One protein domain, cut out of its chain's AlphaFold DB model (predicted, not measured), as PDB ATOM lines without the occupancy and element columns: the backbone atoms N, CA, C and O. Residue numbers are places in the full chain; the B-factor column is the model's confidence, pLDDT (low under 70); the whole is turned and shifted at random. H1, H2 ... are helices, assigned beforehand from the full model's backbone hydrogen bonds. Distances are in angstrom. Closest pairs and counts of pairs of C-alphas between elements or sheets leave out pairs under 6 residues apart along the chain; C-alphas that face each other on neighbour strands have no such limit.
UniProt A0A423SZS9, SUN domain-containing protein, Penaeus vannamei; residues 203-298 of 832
ATOM      1  N   CYS A 203      50.272   8.195 -26.401       67.88
ATOM      2  CA  CYS A 203      49.565   8.896 -25.324       67.88
ATOM      3  C   CYS A 203      49.178  10.325 -25.747       67.88
ATOM      4  O   CYS A 203      50.019  11.109 -26.189       67.88
ATOM      5  N   TYR A 204      47.898  10.679 -25.612       73.00
ATOM      6  CA  TYR A 204      47.351  11.968 -26.053       73.00
ATOM      7  C   TYR A 204      47.475  13.060 -24.980       73.00
ATOM      8  O   TYR A 204      47.471  12.786 -23.781       73.00
ATOM      9  N   SER A 205      47.514  14.331 -25.392       69.81
ATOM     10  CA  SER A 205      47.442  15.449 -24.446       69.81
ATOM     11  C   SER A 205      46.087  15.470 -23.729       69.81
ATOM     12  O   SER A 205      45.022  15.520 -24.349       69.81
ATOM     13  N   LEU A 206      46.126  15.416 -22.397       73.12
ATOM     14  CA  LEU A 206      44.924  15.264 -21.587       73.12
ATOM     15  C   LEU A 206      44.093  16.555 -21.579       73.12
ATOM     16  O   LEU A 206      44.611  17.648 -21.345       73.12
ATOM     17  N   HIS A 207      42.788  16.439 -21.834       70.69
ATOM     18  CA  HIS A 207      41.896  17.598 -21.832       70.69
ATOM     19  C   HIS A 207      41.764  18.166 -20.399       70.69
ATOM     20  O   HIS A 207      41.522  17.375 -19.486       70.69
ATOM     21  N   PRO A 208      41.795  19.500 -20.170       68.06
ATOM     22  CA  PRO A 208      41.816  20.112 -18.825       68.06
ATOM     23  C   PRO A 208      40.642  19.812 -17.869       68.06
ATOM     24  O   PRO A 208      40.616  20.333 -16.764       68.06
ATOM     25  N   LYS A 209      39.657  19.004 -18.283       67.56
ATOM     26  CA  LYS A 209      38.563  18.496 -17.428       67.56
ATOM     27  C   LYS A 209      38.845  17.119 -16.811       67.56
ATOM     28  O   LYS A 209      38.123  16.714 -15.913       67.56
ATOM     29  N   PHE A 210      39.844  16.407 -17.333       70.62
ATOM     30  CA  PHE A 210      40.253  15.069 -16.895       70.62
ATOM     31  C   PHE A 210      41.714  15.045 -16.420       70.62
ATOM     32  O   PHE A 210      42.241  13.981 -16.118       70.62
ATOM     33  N   ALA A 211      42.369  16.209 -16.357       78.19
ATOM     34  CA  ALA A 211      43.676  16.369 -15.738       78.19
ATOM     35  C   ALA A 211      43.505  16.578 -14.231       78.19
ATOM     36  O   ALA A 211      42.871  17.538 -13.801       78.19
ATOM     37  N   MET A 212      44.064  15.667 -13.443       77.12
ATOM     38  CA  MET A 212      44.064  15.714 -11.986       77.12
ATOM     39  C   MET A 212      45.242  16.563 -11.496       77.12
ATOM     40  O   MET A 212      46.385  16.317 -11.888       77.12
ATOM     41  N   GLU A 213      44.991  17.556 -10.646       75.00
ATOM     42  CA  GLU A 213      46.058  18.398 -10.098       75.00
ATOM     43  C   GLU A 213      46.792  17.689  -8.948       75.00
ATOM     44  O   GLU A 213      46.181  17.019  -8.114       75.00
ATOM     45  N   SER A 214      48.117  17.851  -8.871       69.12
ATOM     46  CA  SER A 214      48.977  17.148  -7.903       69.12
ATOM     47  C   SER A 214      48.697  17.472  -6.428       69.12
ATOM     48  O   SER A 214      49.236  16.801  -5.555       69.12
ATOM     49  N   GLY A 215      47.881  18.492  -6.139       67.56
ATOM     50  CA  GLY A 215      47.396  18.796  -4.790       67.56
ATOM     51  C   GLY A 215      46.140  18.019  -4.370       67.56
ATOM     52  O   GLY A 215      45.770  18.084  -3.204       67.56
ATOM     53  N   MET A 216      45.481  17.307  -5.293       70.50
ATOM     54  CA  MET A 216      44.198  16.631  -5.044       70.50
ATOM     55  C   MET A 216      44.344  15.146  -4.683       70.50
ATOM     56  O   MET A 216      43.501  14.597  -3.984       70.50
ATOM     57  N   CYS A 217      45.382  14.474  -5.186       80.12
ATOM     58  CA  CYS A 217      45.579  13.035  -5.013       80.12
ATOM     59  C   CYS A 217      47.066  12.687  -5.048       80.12
ATOM     60  O   CYS A 217      47.776  13.107  -5.966       80.12
ATOM     61  N   SER A 218      47.518  11.850  -4.112       81.31
ATOM     62  CA  SER A 218      48.893  11.334  -4.047       81.31
ATOM     63  C   SER A 218      49.394  10.751  -5.383       81.31
ATOM     64  O   SER A 218      50.532  10.988  -5.786       81.31
ATOM     65  N   MET A 219      48.525  10.030  -6.100       77.50
ATOM     66  CA  MET A 219      48.824   9.350  -7.363       77.50
ATOM     67  C   MET A 219      48.411  10.131  -8.624       77.50
ATOM     68  O   MET A 219      48.370   9.546  -9.710       77.50
ATOM     69  N   ALA A 220      48.148  11.442  -8.535       81.06
ATOM     70  CA  ALA A 220      47.710  12.260  -9.675       81.06
ATOM     71  C   ALA A 220      48.620  12.133 -10.915       81.06
ATOM     72  O   ALA A 220      48.126  12.020 -12.035       81.06
ATOM     73  N   GLY A 221      49.948  12.077 -10.736       79.00
ATOM     74  CA  GLY A 221      50.896  11.881 -11.843       79.00
ATOM     75  C   GLY A 221      50.717  10.540 -12.570       79.00
ATOM     76  O   GLY A 221      50.688  10.497 -13.799       79.00
ATOM     77  N   THR A 222      50.527   9.456 -11.814       81.81
ATOM     78  CA  THR A 222      50.294   8.104 -12.347       81.81
ATOM     79  C   THR A 222      48.927   8.000 -13.025       81.81
ATOM     80  O   THR A 222      48.824   7.427 -14.106       81.81
ATOM     81  N   LEU A 223      47.886   8.592 -12.431       83.00
ATOM     82  CA  LEU A 223      46.539   8.620 -13.006       83.00
ATOM     83  C   LEU A 223      46.487   9.449 -14.295       83.00
ATOM     84  O   LEU A 223      45.929   8.979 -15.278       83.00
ATOM     85  N   ASN A 224      47.131  10.619 -14.345       84.25
ATOM     86  CA  ASN A 224      47.220  11.433 -15.563       84.25
ATOM     87  C   ASN A 224      47.932  10.701 -16.716       84.25
ATOM     88  O   ASN A 224      47.518  10.840 -17.864       84.25
ATOM     89  N   TYR A 225      48.972   9.908 -16.425       84.31
ATOM     90  CA  TYR A 225      49.632   9.056 -17.423       84.31
ATOM     91  C   TYR A 225      48.719   7.913 -17.898       84.31
ATOM     92  O   TYR A 225      48.556   7.693 -19.092       84.31
ATOM     93  N   ILE A 226      48.053   7.217 -16.975       82.69
ATOM     94  CA  ILE A 226      47.102   6.150 -17.318       82.69
ATOM     95  C   ILE A 226      45.950   6.696 -18.189       82.69
ATOM     96  O   ILE A 226      45.609   6.112 -19.216       82.69
ATOM     97  N   LEU A 227      45.395   7.855 -17.828       83.69
ATOM     98  CA  LEU A 227      44.320   8.523 -18.565       83.69
ATOM     99  C   LEU A 227      44.760   9.048 -19.944       83.69
ATOM    100  O   LEU A 227      43.925   9.123 -20.845       83.69
ATOM    101  N   SER A 228      46.036   9.403 -20.141       82.69
ATOM    102  CA  SER A 228      46.534   9.884 -21.441       82.69
ATOM    103  C   SER A 228      46.766   8.761 -22.450       82.69
ATOM    104  O   SER A 228      46.614   8.990 -23.652       82.69
ATOM    105  N   CYS A 229      47.090   7.556 -21.976       83.31
ATOM    106  CA  CYS A 229      47.433   6.412 -22.820       83.31
ATOM    107  C   CYS A 229      46.272   5.428 -23.081       83.31
ATOM    108  O   CYS A 229      46.342   4.699 -24.063       83.31
ATOM    109  N   TYR A 230      45.223   5.392 -22.237       81.88
ATOM    110  CA  TYR A 230      44.160   4.360 -22.287       81.88
ATOM    111  C   TYR A 230      42.719   4.901 -22.403       81.88
ATOM    112  O   TYR A 230      41.744   4.212 -22.090       81.88
ATOM    113  N   LYS A 231      42.548   6.162 -22.822       81.56
ATOM    114  CA  LYS A 231      41.232   6.829 -22.851       81.56
ATOM    115  C   LYS A 231      40.195   6.106 -23.728       81.56
ATOM    116  O   LYS A 231      39.033   6.016 -23.333       81.56
ATOM    117  N   MET A 232      40.589   5.629 -24.909       76.06
ATOM    118  CA  MET A 232      39.666   4.995 -25.864       76.06
ATOM    119  C   MET A 232      39.223   3.612 -25.371       76.06
ATOM    120  O   MET A 232      38.064   3.228 -25.503       76.06
ATOM    121  N   GLU A 233      40.150   2.894 -24.748       81.12
ATOM    122  CA  GLU A 233      39.968   1.592 -24.124       81.12
ATOM    123  C   GLU A 233      39.011   1.691 -22.930       81.12
ATOM    124  O   GLU A 233      38.125   0.852 -22.786       81.12
ATOM    125  N   TYR A 234      39.119   2.746 -22.114       85.12
ATOM    126  CA  TYR A 234      38.177   3.016 -21.023       85.12
ATOM    127  C   TYR A 234      36.790   3.447 -21.511       85.12
ATOM    128  O   TYR A 234      35.791   3.000 -20.948       85.12
ATOM    129  N   GLU A 235      36.692   4.243 -22.580       83.12
ATOM    130  CA  GLU A 235      35.399   4.550 -23.210       83.12
ATOM    131  C   GLU A 235      34.728   3.280 -23.767       83.12
ATOM    132  O   GLU A 235      33.520   3.117 -23.604       83.12
ATOM    133  N   ALA A 236      35.494   2.333 -24.320       79.94
ATOM    134  CA  ALA A 236      34.983   1.031 -24.756       79.94
ATOM    135  C   ALA A 236      34.620   0.085 -23.590       79.94
ATOM    136  O   ALA A 236      33.607  -0.615 -23.655       79.94
ATOM    137  N   LEU A 237      35.406   0.068 -22.507       80.25
ATOM    138  CA  LEU A 237      35.140  -0.745 -21.312       80.25
ATOM    139  C   LEU A 237      33.897  -0.269 -20.554       80.25
ATOM    140  O   LEU A 237      33.094  -1.099 -20.135       80.25
ATOM    141  N   MET A 238      33.674   1.043 -20.425       83.31
ATOM    142  CA  MET A 238      32.491   1.585 -19.738       83.31
ATOM    143  C   MET A 238      31.165   1.372 -20.494       83.31
ATOM    144  O   MET A 238      30.099   1.592 -19.911       83.31
ATOM    145  N   LEU A 239      31.199   0.902 -21.748       83.38
ATOM    146  CA  LEU A 239      30.014   0.402 -22.462       83.38
ATOM    147  C   LEU A 239      29.582  -1.001 -21.993       83.38
ATOM    148  O   LEU A 239      28.434  -1.376 -22.217       83.38
ATOM    149  N   GLN A 240      30.458  -1.773 -21.340       84.31
ATOM    150  CA  GLN A 240      30.118  -3.105 -20.833       84.31
ATOM    151  C   GLN A 240      29.247  -2.993 -19.571       84.31
ATOM    152  O   GLN A 240      29.680  -2.332 -18.624       84.31
ATOM    153  N   PRO A 241      28.063  -3.640 -19.492       76.50
ATOM    154  CA  PRO A 241      27.110  -3.420 -18.400       76.50
ATOM    155  C   PRO A 241      27.700  -3.583 -16.994       76.50
ATOM    156  O   PRO A 241      27.490  -2.714 -16.150       76.50
ATOM    157  N   PHE A 242      28.497  -4.632 -16.763       77.81
ATOM    158  CA  PHE A 242      29.103  -4.922 -15.458       77.81
ATOM    159  C   PHE A 242      30.116  -3.849 -15.014       77.81
ATOM    160  O   PHE A 242      30.055  -3.374 -13.882       77.81
ATOM    161  N   VAL A 243      30.985  -3.385 -15.923       81.88
ATOM    162  CA  VAL A 243      31.909  -2.264 -15.660       81.88
ATOM    163  C   VAL A 243      31.119  -0.976 -15.438       81.88
ATOM    164  O   VAL A 243      31.365  -0.252 -14.475       81.88
ATOM    165  N   SER A 244      30.138  -0.708 -16.304       82.44
ATOM    166  CA  SER A 244      29.298   0.489 -16.258       82.44
ATOM    167  C   SER A 244      28.550   0.608 -14.927       82.44
ATOM    168  O   SER A 244      28.518   1.687 -14.344       82.44
ATOM    169  N   PHE A 245      27.982  -0.491 -14.423       83.06
ATOM    170  CA  PHE A 245      27.273  -0.547 -13.142       83.06
ATOM    171  C   PHE A 245      28.198  -0.196 -11.968       83.06
ATOM    172  O   PHE A 245      27.895   0.712 -11.191       83.06
ATOM    173  N   THR A 246      29.366  -0.842 -11.876       81.62
ATOM    174  CA  THR A 246      30.332  -0.577 -10.798       81.62
ATOM    175  C   THR A 246      30.902   0.844 -10.860       81.62
ATOM    176  O   THR A 246      30.961   1.521  -9.838       81.62
ATOM    177  N   VAL A 247      31.271   1.331 -12.049       84.19
ATOM    178  CA  VAL A 247      31.881   2.663 -12.231       84.19
ATOM    179  C   VAL A 247      30.863   3.804 -12.061       84.19
ATOM    180  O   VAL A 247      31.232   4.905 -11.655       84.19
ATOM    181  N   LYS A 248      29.566   3.558 -12.284       85.75
ATOM    182  CA  LYS A 248      28.492   4.518 -11.959       85.75
ATOM    183  C   LYS A 248      28.129   4.547 -10.470       85.75
ATOM    184  O   LYS A 248      27.488   5.505 -10.029       85.75
ATOM    185  N   ASN A 249      28.543   3.560  -9.670       85.88
ATOM    186  CA  ASN A 249      28.315   3.580  -8.228       85.88
ATOM    187  C   ASN A 249      29.246   4.601  -7.546       85.88
ATOM    188  O   ASN A 249      30.364   4.301  -7.123       85.88
ATOM    189  N   SER A 250      28.742   5.829  -7.392       80.12
ATOM    190  CA  SER A 250      29.492   6.937  -6.788       80.12
ATOM    191  C   SER A 250      29.942   6.690  -5.339       80.12
ATOM    192  O   SER A 250      30.871   7.356  -4.887       80.12
ATOM    193  N   SER A 251      29.349   5.732  -4.612       83.25
ATOM    194  CA  SER A 251      29.809   5.358  -3.264       83.25
ATOM    195  C   SER A 251      31.065   4.478  -3.309       83.25
ATOM    196  O   SER A 251      32.036   4.760  -2.603       83.25
ATOM    197  N   PHE A 252      31.091   3.489  -4.209       87.06
ATOM    198  CA  PHE A 252      32.255   2.645  -4.487       87.06
ATOM    199  C   PHE A 252      33.426   3.493  -4.997       87.06
ATOM    200  O   PHE A 252      34.506   3.471  -4.409       87.06
ATOM    201  N   CYS A 253      33.194   4.324  -6.017       88.25
ATOM    202  CA  CYS A 253      34.239   5.171  -6.587       88.25
ATOM    203  C   CYS A 253      34.809   6.197  -5.585       88.25
ATOM    204  O   CYS A 253      36.017   6.439  -5.588       88.25
ATOM    205  N   ARG A 254      33.989   6.766  -4.681       87.00
ATOM    206  CA  ARG A 254      34.492   7.621  -3.585       87.00
ATOM    207  C   ARG A 254      35.308   6.842  -2.562       87.00
ATOM    208  O   ARG A 254      36.351   7.339  -2.147       87.00
ATOM    209  N   ARG A 255      34.889   5.629  -2.180       85.12
ATOM    210  CA  ARG A 255      35.668   4.781  -1.262       85.12
ATOM    211  C   ARG A 255      37.023   4.413  -1.879       85.12
ATOM    212  O   ARG A 255      38.049   4.582  -1.224       85.12
ATOM    213  N   LEU A 256      37.038   4.036  -3.159       86.75
ATOM    214  CA  LEU A 256      38.253   3.739  -3.920       86.75
ATOM    215  C   LEU A 256      39.212   4.935  -3.963       86.75
ATOM    216  O   LEU A 256      40.378   4.797  -3.601       86.75
ATOM    217  N   ALA A 257      38.714   6.126  -4.306       87.06
ATOM    218  CA  ALA A 257      39.510   7.350  -4.263       87.06
ATOM    219  C   ALA A 257      39.999   7.691  -2.841       87.06
ATOM    220  O   ALA A 257      41.141   8.113  -2.683       87.06
ATOM    221  N   SER A 258      39.181   7.480  -1.802       84.25
ATOM    222  CA  SER A 258      39.566   7.786  -0.415       84.25
ATOM    223  C   SER A 258      40.736   6.945   0.099       84.25
ATOM    224  O   SER A 258      41.585   7.477   0.803       84.25
ATOM    225  N   VAL A 259      40.835   5.674  -0.307       83.50
ATOM    226  CA  VAL A 259      41.978   4.816   0.044       83.50
ATOM    227  C   VAL A 259      43.177   5.118  -0.858       83.50
ATOM    228  O   VAL A 259      44.293   5.286  -0.376       83.50
ATOM    229  N   MET A 260      42.965   5.235  -2.171       81.56
ATOM    230  CA  MET A 260      44.059   5.311  -3.148       81.56
ATOM    231  C   MET A 260      44.698   6.697  -3.326       81.56
ATOM    232  O   MET A 260      45.792   6.771  -3.877       81.56
ATOM    233  N   CYS A 261      44.043   7.781  -2.899       83.56
ATOM    234  CA  CYS A 261      44.605   9.139  -2.959       83.56
ATOM    235  C   CYS A 261      45.214   9.628  -1.636       83.56
ATOM    236  O   CYS A 261      45.857  10.679  -1.639       83.56
ATOM    237  N   ALA A 262      45.028   8.892  -0.533       78.94
ATOM    238  CA  ALA A 262      45.543   9.261   0.788       78.94
ATOM    239  C   ALA A 262      47.059   9.025   0.931       78.94
ATOM    240  O   ALA A 262      47.755   9.832   1.543       78.94
ATOM    241  N   GLU A 263      47.584   7.952   0.332       73.25
ATOM    242  CA  GLU A 263      49.008   7.592   0.367       73.25
ATOM    243  C   GLU A 263      49.561   7.373  -1.056       73.25
ATOM    244  O   GLU A 263      48.802   7.013  -1.958       73.25
ATOM    245  N   PRO A 264      50.864   7.608  -1.313       65.00
ATOM    246  CA  PRO A 264      51.435   7.531  -2.663       65.00
ATOM    247  C   PRO A 264      51.738   6.108  -3.158       65.00
ATOM    248  O   PRO A 264      51.837   5.907  -4.365       65.00
ATOM    249  N   GLU A 265      51.889   5.129  -2.259       64.75
ATOM    250  CA  GLU A 265      52.314   3.756  -2.589       64.75
ATOM    251  C   GLU A 265      51.432   2.693  -1.906       64.75
ATOM    252  O   GLU A 265      51.924   1.741  -1.304       64.75
ATOM    253  N   VAL A 266      50.103   2.834  -2.000       68.94
ATOM    254  CA  VAL A 266      49.182   1.804  -1.488       68.94
ATOM    255  C   VAL A 266      49.353   0.502  -2.282       68.94
ATOM    256  O   VAL A 266      49.176   0.468  -3.507       68.94
ATOM    257  N   ASN A 267      49.672  -0.586  -1.575       72.44
ATOM    258  CA  ASN A 267      49.697  -1.937  -2.134       72.44
ATOM    259  C   ASN A 267      48.302  -2.319  -2.637       72.44
ATOM    260  O   ASN A 267      47.333  -2.228  -1.885       72.44
ATOM    261  N   ASP A 268      48.199  -2.803  -3.880       69.44
ATOM    262  CA  ASP A 268      46.897  -3.098  -4.493       69.44
ATOM    263  C   ASP A 268      46.070  -4.097  -3.654       69.44
ATOM    264  O   ASP A 268      44.858  -3.936  -3.573       69.44
ATOM    265  N   SER A 269      46.704  -5.055  -2.955       68.06
ATOM    266  CA  SER A 269      46.036  -5.989  -2.022       68.06
ATOM    267  C   SER A 269      45.258  -5.286  -0.906       68.06
ATOM    268  O   SER A 269      44.104  -5.613  -0.672       68.06
ATOM    269  N   VAL A 270      45.828  -4.248  -0.289       72.25
ATOM    270  CA  VAL A 270      45.149  -3.491   0.778       72.25
ATOM    271  C   VAL A 270      43.911  -2.773   0.228       72.25
ATOM    272  O   VAL A 270      42.906  -2.648   0.924       72.25
ATOM    273  N   VAL A 271      43.939  -2.346  -1.040       74.81
ATOM    274  CA  VAL A 271      42.760  -1.783  -1.721       74.81
ATOM    275  C   VAL A 271      41.720  -2.867  -2.023       74.81
ATOM    276  O   VAL A 271      40.522  -2.612  -1.888       74.81
ATOM    277  N   TYR A 272      42.159  -4.078  -2.390       75.94
ATOM    278  CA  TYR A 272      41.266  -5.218  -2.595       75.94
ATOM    279  C   TYR A 272      40.458  -5.528  -1.329       75.94
ATOM    280  O   TYR A 272      39.228  -5.515  -1.387       75.94
ATOM    281  N   ASP A 273      41.136  -5.701  -0.194       69.19
ATOM    282  CA  ASP A 273      40.515  -6.129   1.066       69.19
ATOM    283  C   ASP A 273      39.640  -5.036   1.717       69.19
ATOM    284  O   ASP A 273      38.667  -5.343   2.402       69.19
ATOM    285  N   THR A 274      39.950  -3.748   1.503       71.75
ATOM    286  CA  THR A 274      39.236  -2.624   2.158       71.75
ATOM    287  C   THR A 274      38.137  -1.972   1.314       71.75
ATOM    288  O   THR A 274      37.211  -1.364   1.863       71.75
ATOM    289  N   VAL A 275      38.214  -2.063  -0.020       73.69
ATOM    290  CA  VAL A 275      37.281  -1.382  -0.938       73.69
ATOM    291  C   VAL A 275      36.528  -2.353  -1.838       73.69
ATOM    292  O   VAL A 275      35.338  -2.160  -2.078       73.69
ATOM    293  N   CYS A 276      37.203  -3.378  -2.354       75.06
ATOM    294  CA  CYS A 276      36.710  -4.179  -3.471       75.06
ATOM    295  C   CYS A 276      35.915  -5.429  -3.064       75.06
ATOM    296  O   CYS A 276      35.832  -6.346  -3.878       75.06
ATOM    297  N   ASN A 277      35.322  -5.457  -1.862       60.28
ATOM    298  CA  ASN A 277      34.425  -6.507  -1.342       60.28
ATOM    299  C   ASN A 277      33.585  -7.181  -2.450       60.28
ATOM    300  O   ASN A 277      32.603  -6.609  -2.921       60.28
ATOM    301  N   ASN A 278      34.030  -8.362  -2.893       57.28
ATOM    302  CA  ASN A 278      33.511  -9.180  -4.001       57.28
ATOM    303  C   ASN A 278      33.153  -8.437  -5.314       57.28
ATOM    304  O   ASN A 278      32.417  -8.943  -6.160       57.28
ATOM    305  N   SER A 279      33.737  -7.261  -5.563       67.94
ATOM    306  CA  SER A 279      33.578  -6.539  -6.826       67.94
ATOM    307  C   SER A 279      34.433  -7.175  -7.925       67.94
ATOM    308  O   SER A 279      35.626  -6.883  -8.064       67.94
ATOM    309  N   TYR A 280      33.800  -8.004  -8.758       71.06
ATOM    310  CA  TYR A 280      34.418  -8.643  -9.928       71.06
ATOM    311  C   TYR A 280      35.203  -7.663 -10.818       71.06
ATOM    312  O   TYR A 280      36.245  -8.024 -11.361       71.06
ATOM    313  N   VAL A 281      34.768  -6.401 -10.932       76.81
ATOM    314  CA  VAL A 281      35.461  -5.369 -11.726       76.81
ATOM    315  C   VAL A 281      36.848  -5.040 -11.164       76.81
ATOM    316  O   VAL A 281      37.779  -4.895 -11.953       76.81
ATOM    317  N   CYS A 282      37.034  -4.999  -9.838       74.88
ATOM    318  CA  CYS A 282      38.380  -4.901  -9.263       74.88
ATOM    319  C   CYS A 282      39.205  -6.164  -9.541       74.88
ATOM    320  O   CYS A 282      40.399  -6.080  -9.819       74.88
ATOM    321  N   VAL A 283      38.610  -7.356  -9.423       72.62
ATOM    322  CA  VAL A 283      39.340  -8.626  -9.622       72.62
ATOM    323  C   VAL A 283      39.852  -8.739 -11.067       72.62
ATOM    324  O   VAL A 283      40.966  -9.208 -11.298       72.62
ATOM    325  N   MET A 284      39.073  -8.234 -12.027       69.44
ATOM    326  CA  MET A 284      39.402  -8.188 -13.456       69.44
ATOM    327  C   MET A 284      40.376  -7.058 -13.833       69.44
ATOM    328  O   MET A 284      41.233  -7.251 -14.697       69.44
ATOM    329  N   LEU A 285      40.254  -5.870 -13.224       78.12
ATOM    330  CA  LEU A 285      41.054  -4.681 -13.544       78.12
ATOM    331  C   LEU A 285      41.714  -4.105 -12.289       78.12
ATOM    332  O   LEU A 285      41.037  -3.793 -11.316       78.12
ATOM    333  N   SER A 286      43.034  -3.878 -12.341       82.69
ATOM    334  CA  SER A 286      43.777  -3.337 -11.191       82.69
ATOM    335  C   SER A 286      43.133  -2.053 -10.631       82.69
ATOM    336  O   SER A 286      42.660  -1.229 -11.427       82.69
ATOM    337  N   PRO A 287      43.164  -1.812  -9.304       82.88
ATOM    338  CA  PRO A 287      42.438  -0.699  -8.681       82.88
ATOM    339  C   PRO A 287      42.763   0.668  -9.301       82.88
ATOM    340  O   PRO A 287      41.887   1.515  -9.458       82.88
ATOM    341  N   LYS A 288      44.007   0.848  -9.770       85.69
ATOM    342  CA  LYS A 288      44.497   2.057 -10.455       85.69
ATOM    343  C   LYS A 288      43.756   2.345 -11.775       85.69
ATOM    344  O   LYS A 288      43.547   3.503 -12.114       85.69
ATOM    345  N   HIS A 289      43.341   1.305 -12.505       86.25
ATOM    346  CA  HIS A 289      42.561   1.429 -13.747       86.25
ATOM    347  C   HIS A 289      41.072   1.661 -13.453       86.25
ATOM    348  O   HIS A 289      40.426   2.461 -14.126       86.25
ATOM    349  N   VAL A 290      40.529   1.013 -12.416       86.81
ATOM    350  CA  VAL A 290      39.142   1.240 -11.973       86.81
ATOM    351  C   VAL A 290      38.963   2.677 -11.469       86.81
ATOM    352  O   VAL A 290      37.998   3.338 -11.841       86.81
ATOM    353  N   LEU A 291      39.937   3.205 -10.721       86.88
ATOM    354  CA  LEU A 291      39.962   4.599 -10.273       86.88
ATOM    355  C   LEU A 291      40.041   5.597 -11.444       86.88
ATOM    356  O   LEU A 291      39.369   6.626 -11.408       86.88
ATOM    357  N   ALA A 292      40.799   5.282 -12.500       87.75
ATOM    358  CA  ALA A 292      40.837   6.093 -13.717       87.75
ATOM    359  C   ALA A 292      39.462   6.141 -14.420       87.75
ATOM    360  O   ALA A 292      38.990   7.224 -14.766       87.75
ATOM    361  N   MET A 293      38.771   5.000 -14.547       86.81
ATOM    362  CA  MET A 293      37.407   4.949 -15.099       86.81
ATOM    363  C   MET A 293      36.393   5.698 -14.216       86.81
ATOM    364  O   MET A 293      35.605   6.487 -14.733       86.81
ATOM    365  N   CYS A 294      36.463   5.542 -12.888       88.38
ATOM    366  CA  CYS A 294      35.685   6.342 -11.931       88.38
ATOM    367  C   CYS A 294      35.873   7.852 -12.160       88.38
ATOM    368  O   CYS A 294      34.891   8.585 -12.260       88.38
ATOM    369  N   PHE A 295      37.117   8.323 -12.303       86.50
ATOM    370  CA  PHE A 295      37.422   9.742 -12.516       86.50
ATOM    371  C   PHE A 295      36.979  10.266 -13.895       86.50
ATOM    372  O   PHE A 295      36.608  11.433 -14.022       86.50
ATOM    373  N   MET A 296      36.949   9.414 -14.928       84.88
ATOM    374  CA  MET A 296      36.326   9.749 -16.218       84.88
ATOM    375  C   MET A 296      34.797   9.870 -16.121       84.88
ATOM    376  O   MET A 296      34.209  10.673 -16.846       84.88
ATOM    377  N   GLN A 297      34.156   9.092 -15.242       85.44
ATOM    378  CA  GLN A 297      32.704   9.098 -15.046       85.44
ATOM    379  C   GLN A 297      32.222  10.261 -14.154       85.44
ATOM    380  O   GLN A 297      31.169  10.835 -14.444       85.44
ATOM    381  N   ASP A 298      32.974  10.640 -13.115       84.75
ATOM    382  CA  ASP A 298      32.762  11.876 -12.342       84.75
ATOM    383  C   ASP A 298      34.101  12.459 -11.830       84.75
ATOM    384  O   ASP A 298      34.666  11.955 -10.855       84.75
TER     385      ASP A 298
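What this domain is: This is residues 203 to 298 of the 832 residues of the protein "SUN domain-containing protein" of Penaeus vannamei (UniProt A0A423SZS9). The last helix, H7, runs through the core, and the other helices wrap loosely round it: H1, H3 and H4 pack crosswise on it, H2 passes close by, and H5 and H6 lie near its first end. Residues 203 to 219, with no named element, run along the outside past H1. The 96 printed residues hold seven named helices, H1 to H7 in chain order, and no named strand: all helix, mostly crossed. The whole is compact, with a radius of gyration of the C-alphas of 12.5 A, and spans 35 by 31 by 19 A.

How they stand to each other: Start at H1, residues 220 to 229, which touches the hub H7, residues 287 to 297, about perpendicular at 75 degrees; their closest C-alphas, Leu 223 and Ala 292, are 6.3 A apart. H2, residues 231 to 237, is close to H7 but not clearly touching: Tyr 234 and Met 293, their closest C-alphas, are 6.3 A apart. H3, residues 241 to 248, touches H7 at C-alphas 247 and 294, the closest, 5.3 A apart. H4, residues 250 to 260, and H5, residues 268 to 275, form a hairpin at a steep tilt of 41 degrees; their closest C-alphas, 256 and 275, are 6.0 A apart. H6, residues 280 to 284, only just touches H3, with 3 pairs of C-alphas within 8 A; the closest, 243 and 281, are 6.1 A apart. H1 and H4 are apart. In all seven helices every O i to N i+4 pair is within hydrogen-bond range.

Where its parts are: Find C-alpha 220 at (47.710, 12.260, -9.675); from there H1 runs 14.4 A. H4 runs 15.1 A, and H7 15.2 A to C-alpha 297 at (32.704, 9.098, -15.046).

The domain as a whole: The farthest C-alphas, Ser 205 and Asn 278, are 34.9 A apart. The printed part has no cut and no long link. Sixteen residues have pLDDT under 70, among them 264 to 266 and 277 to 279.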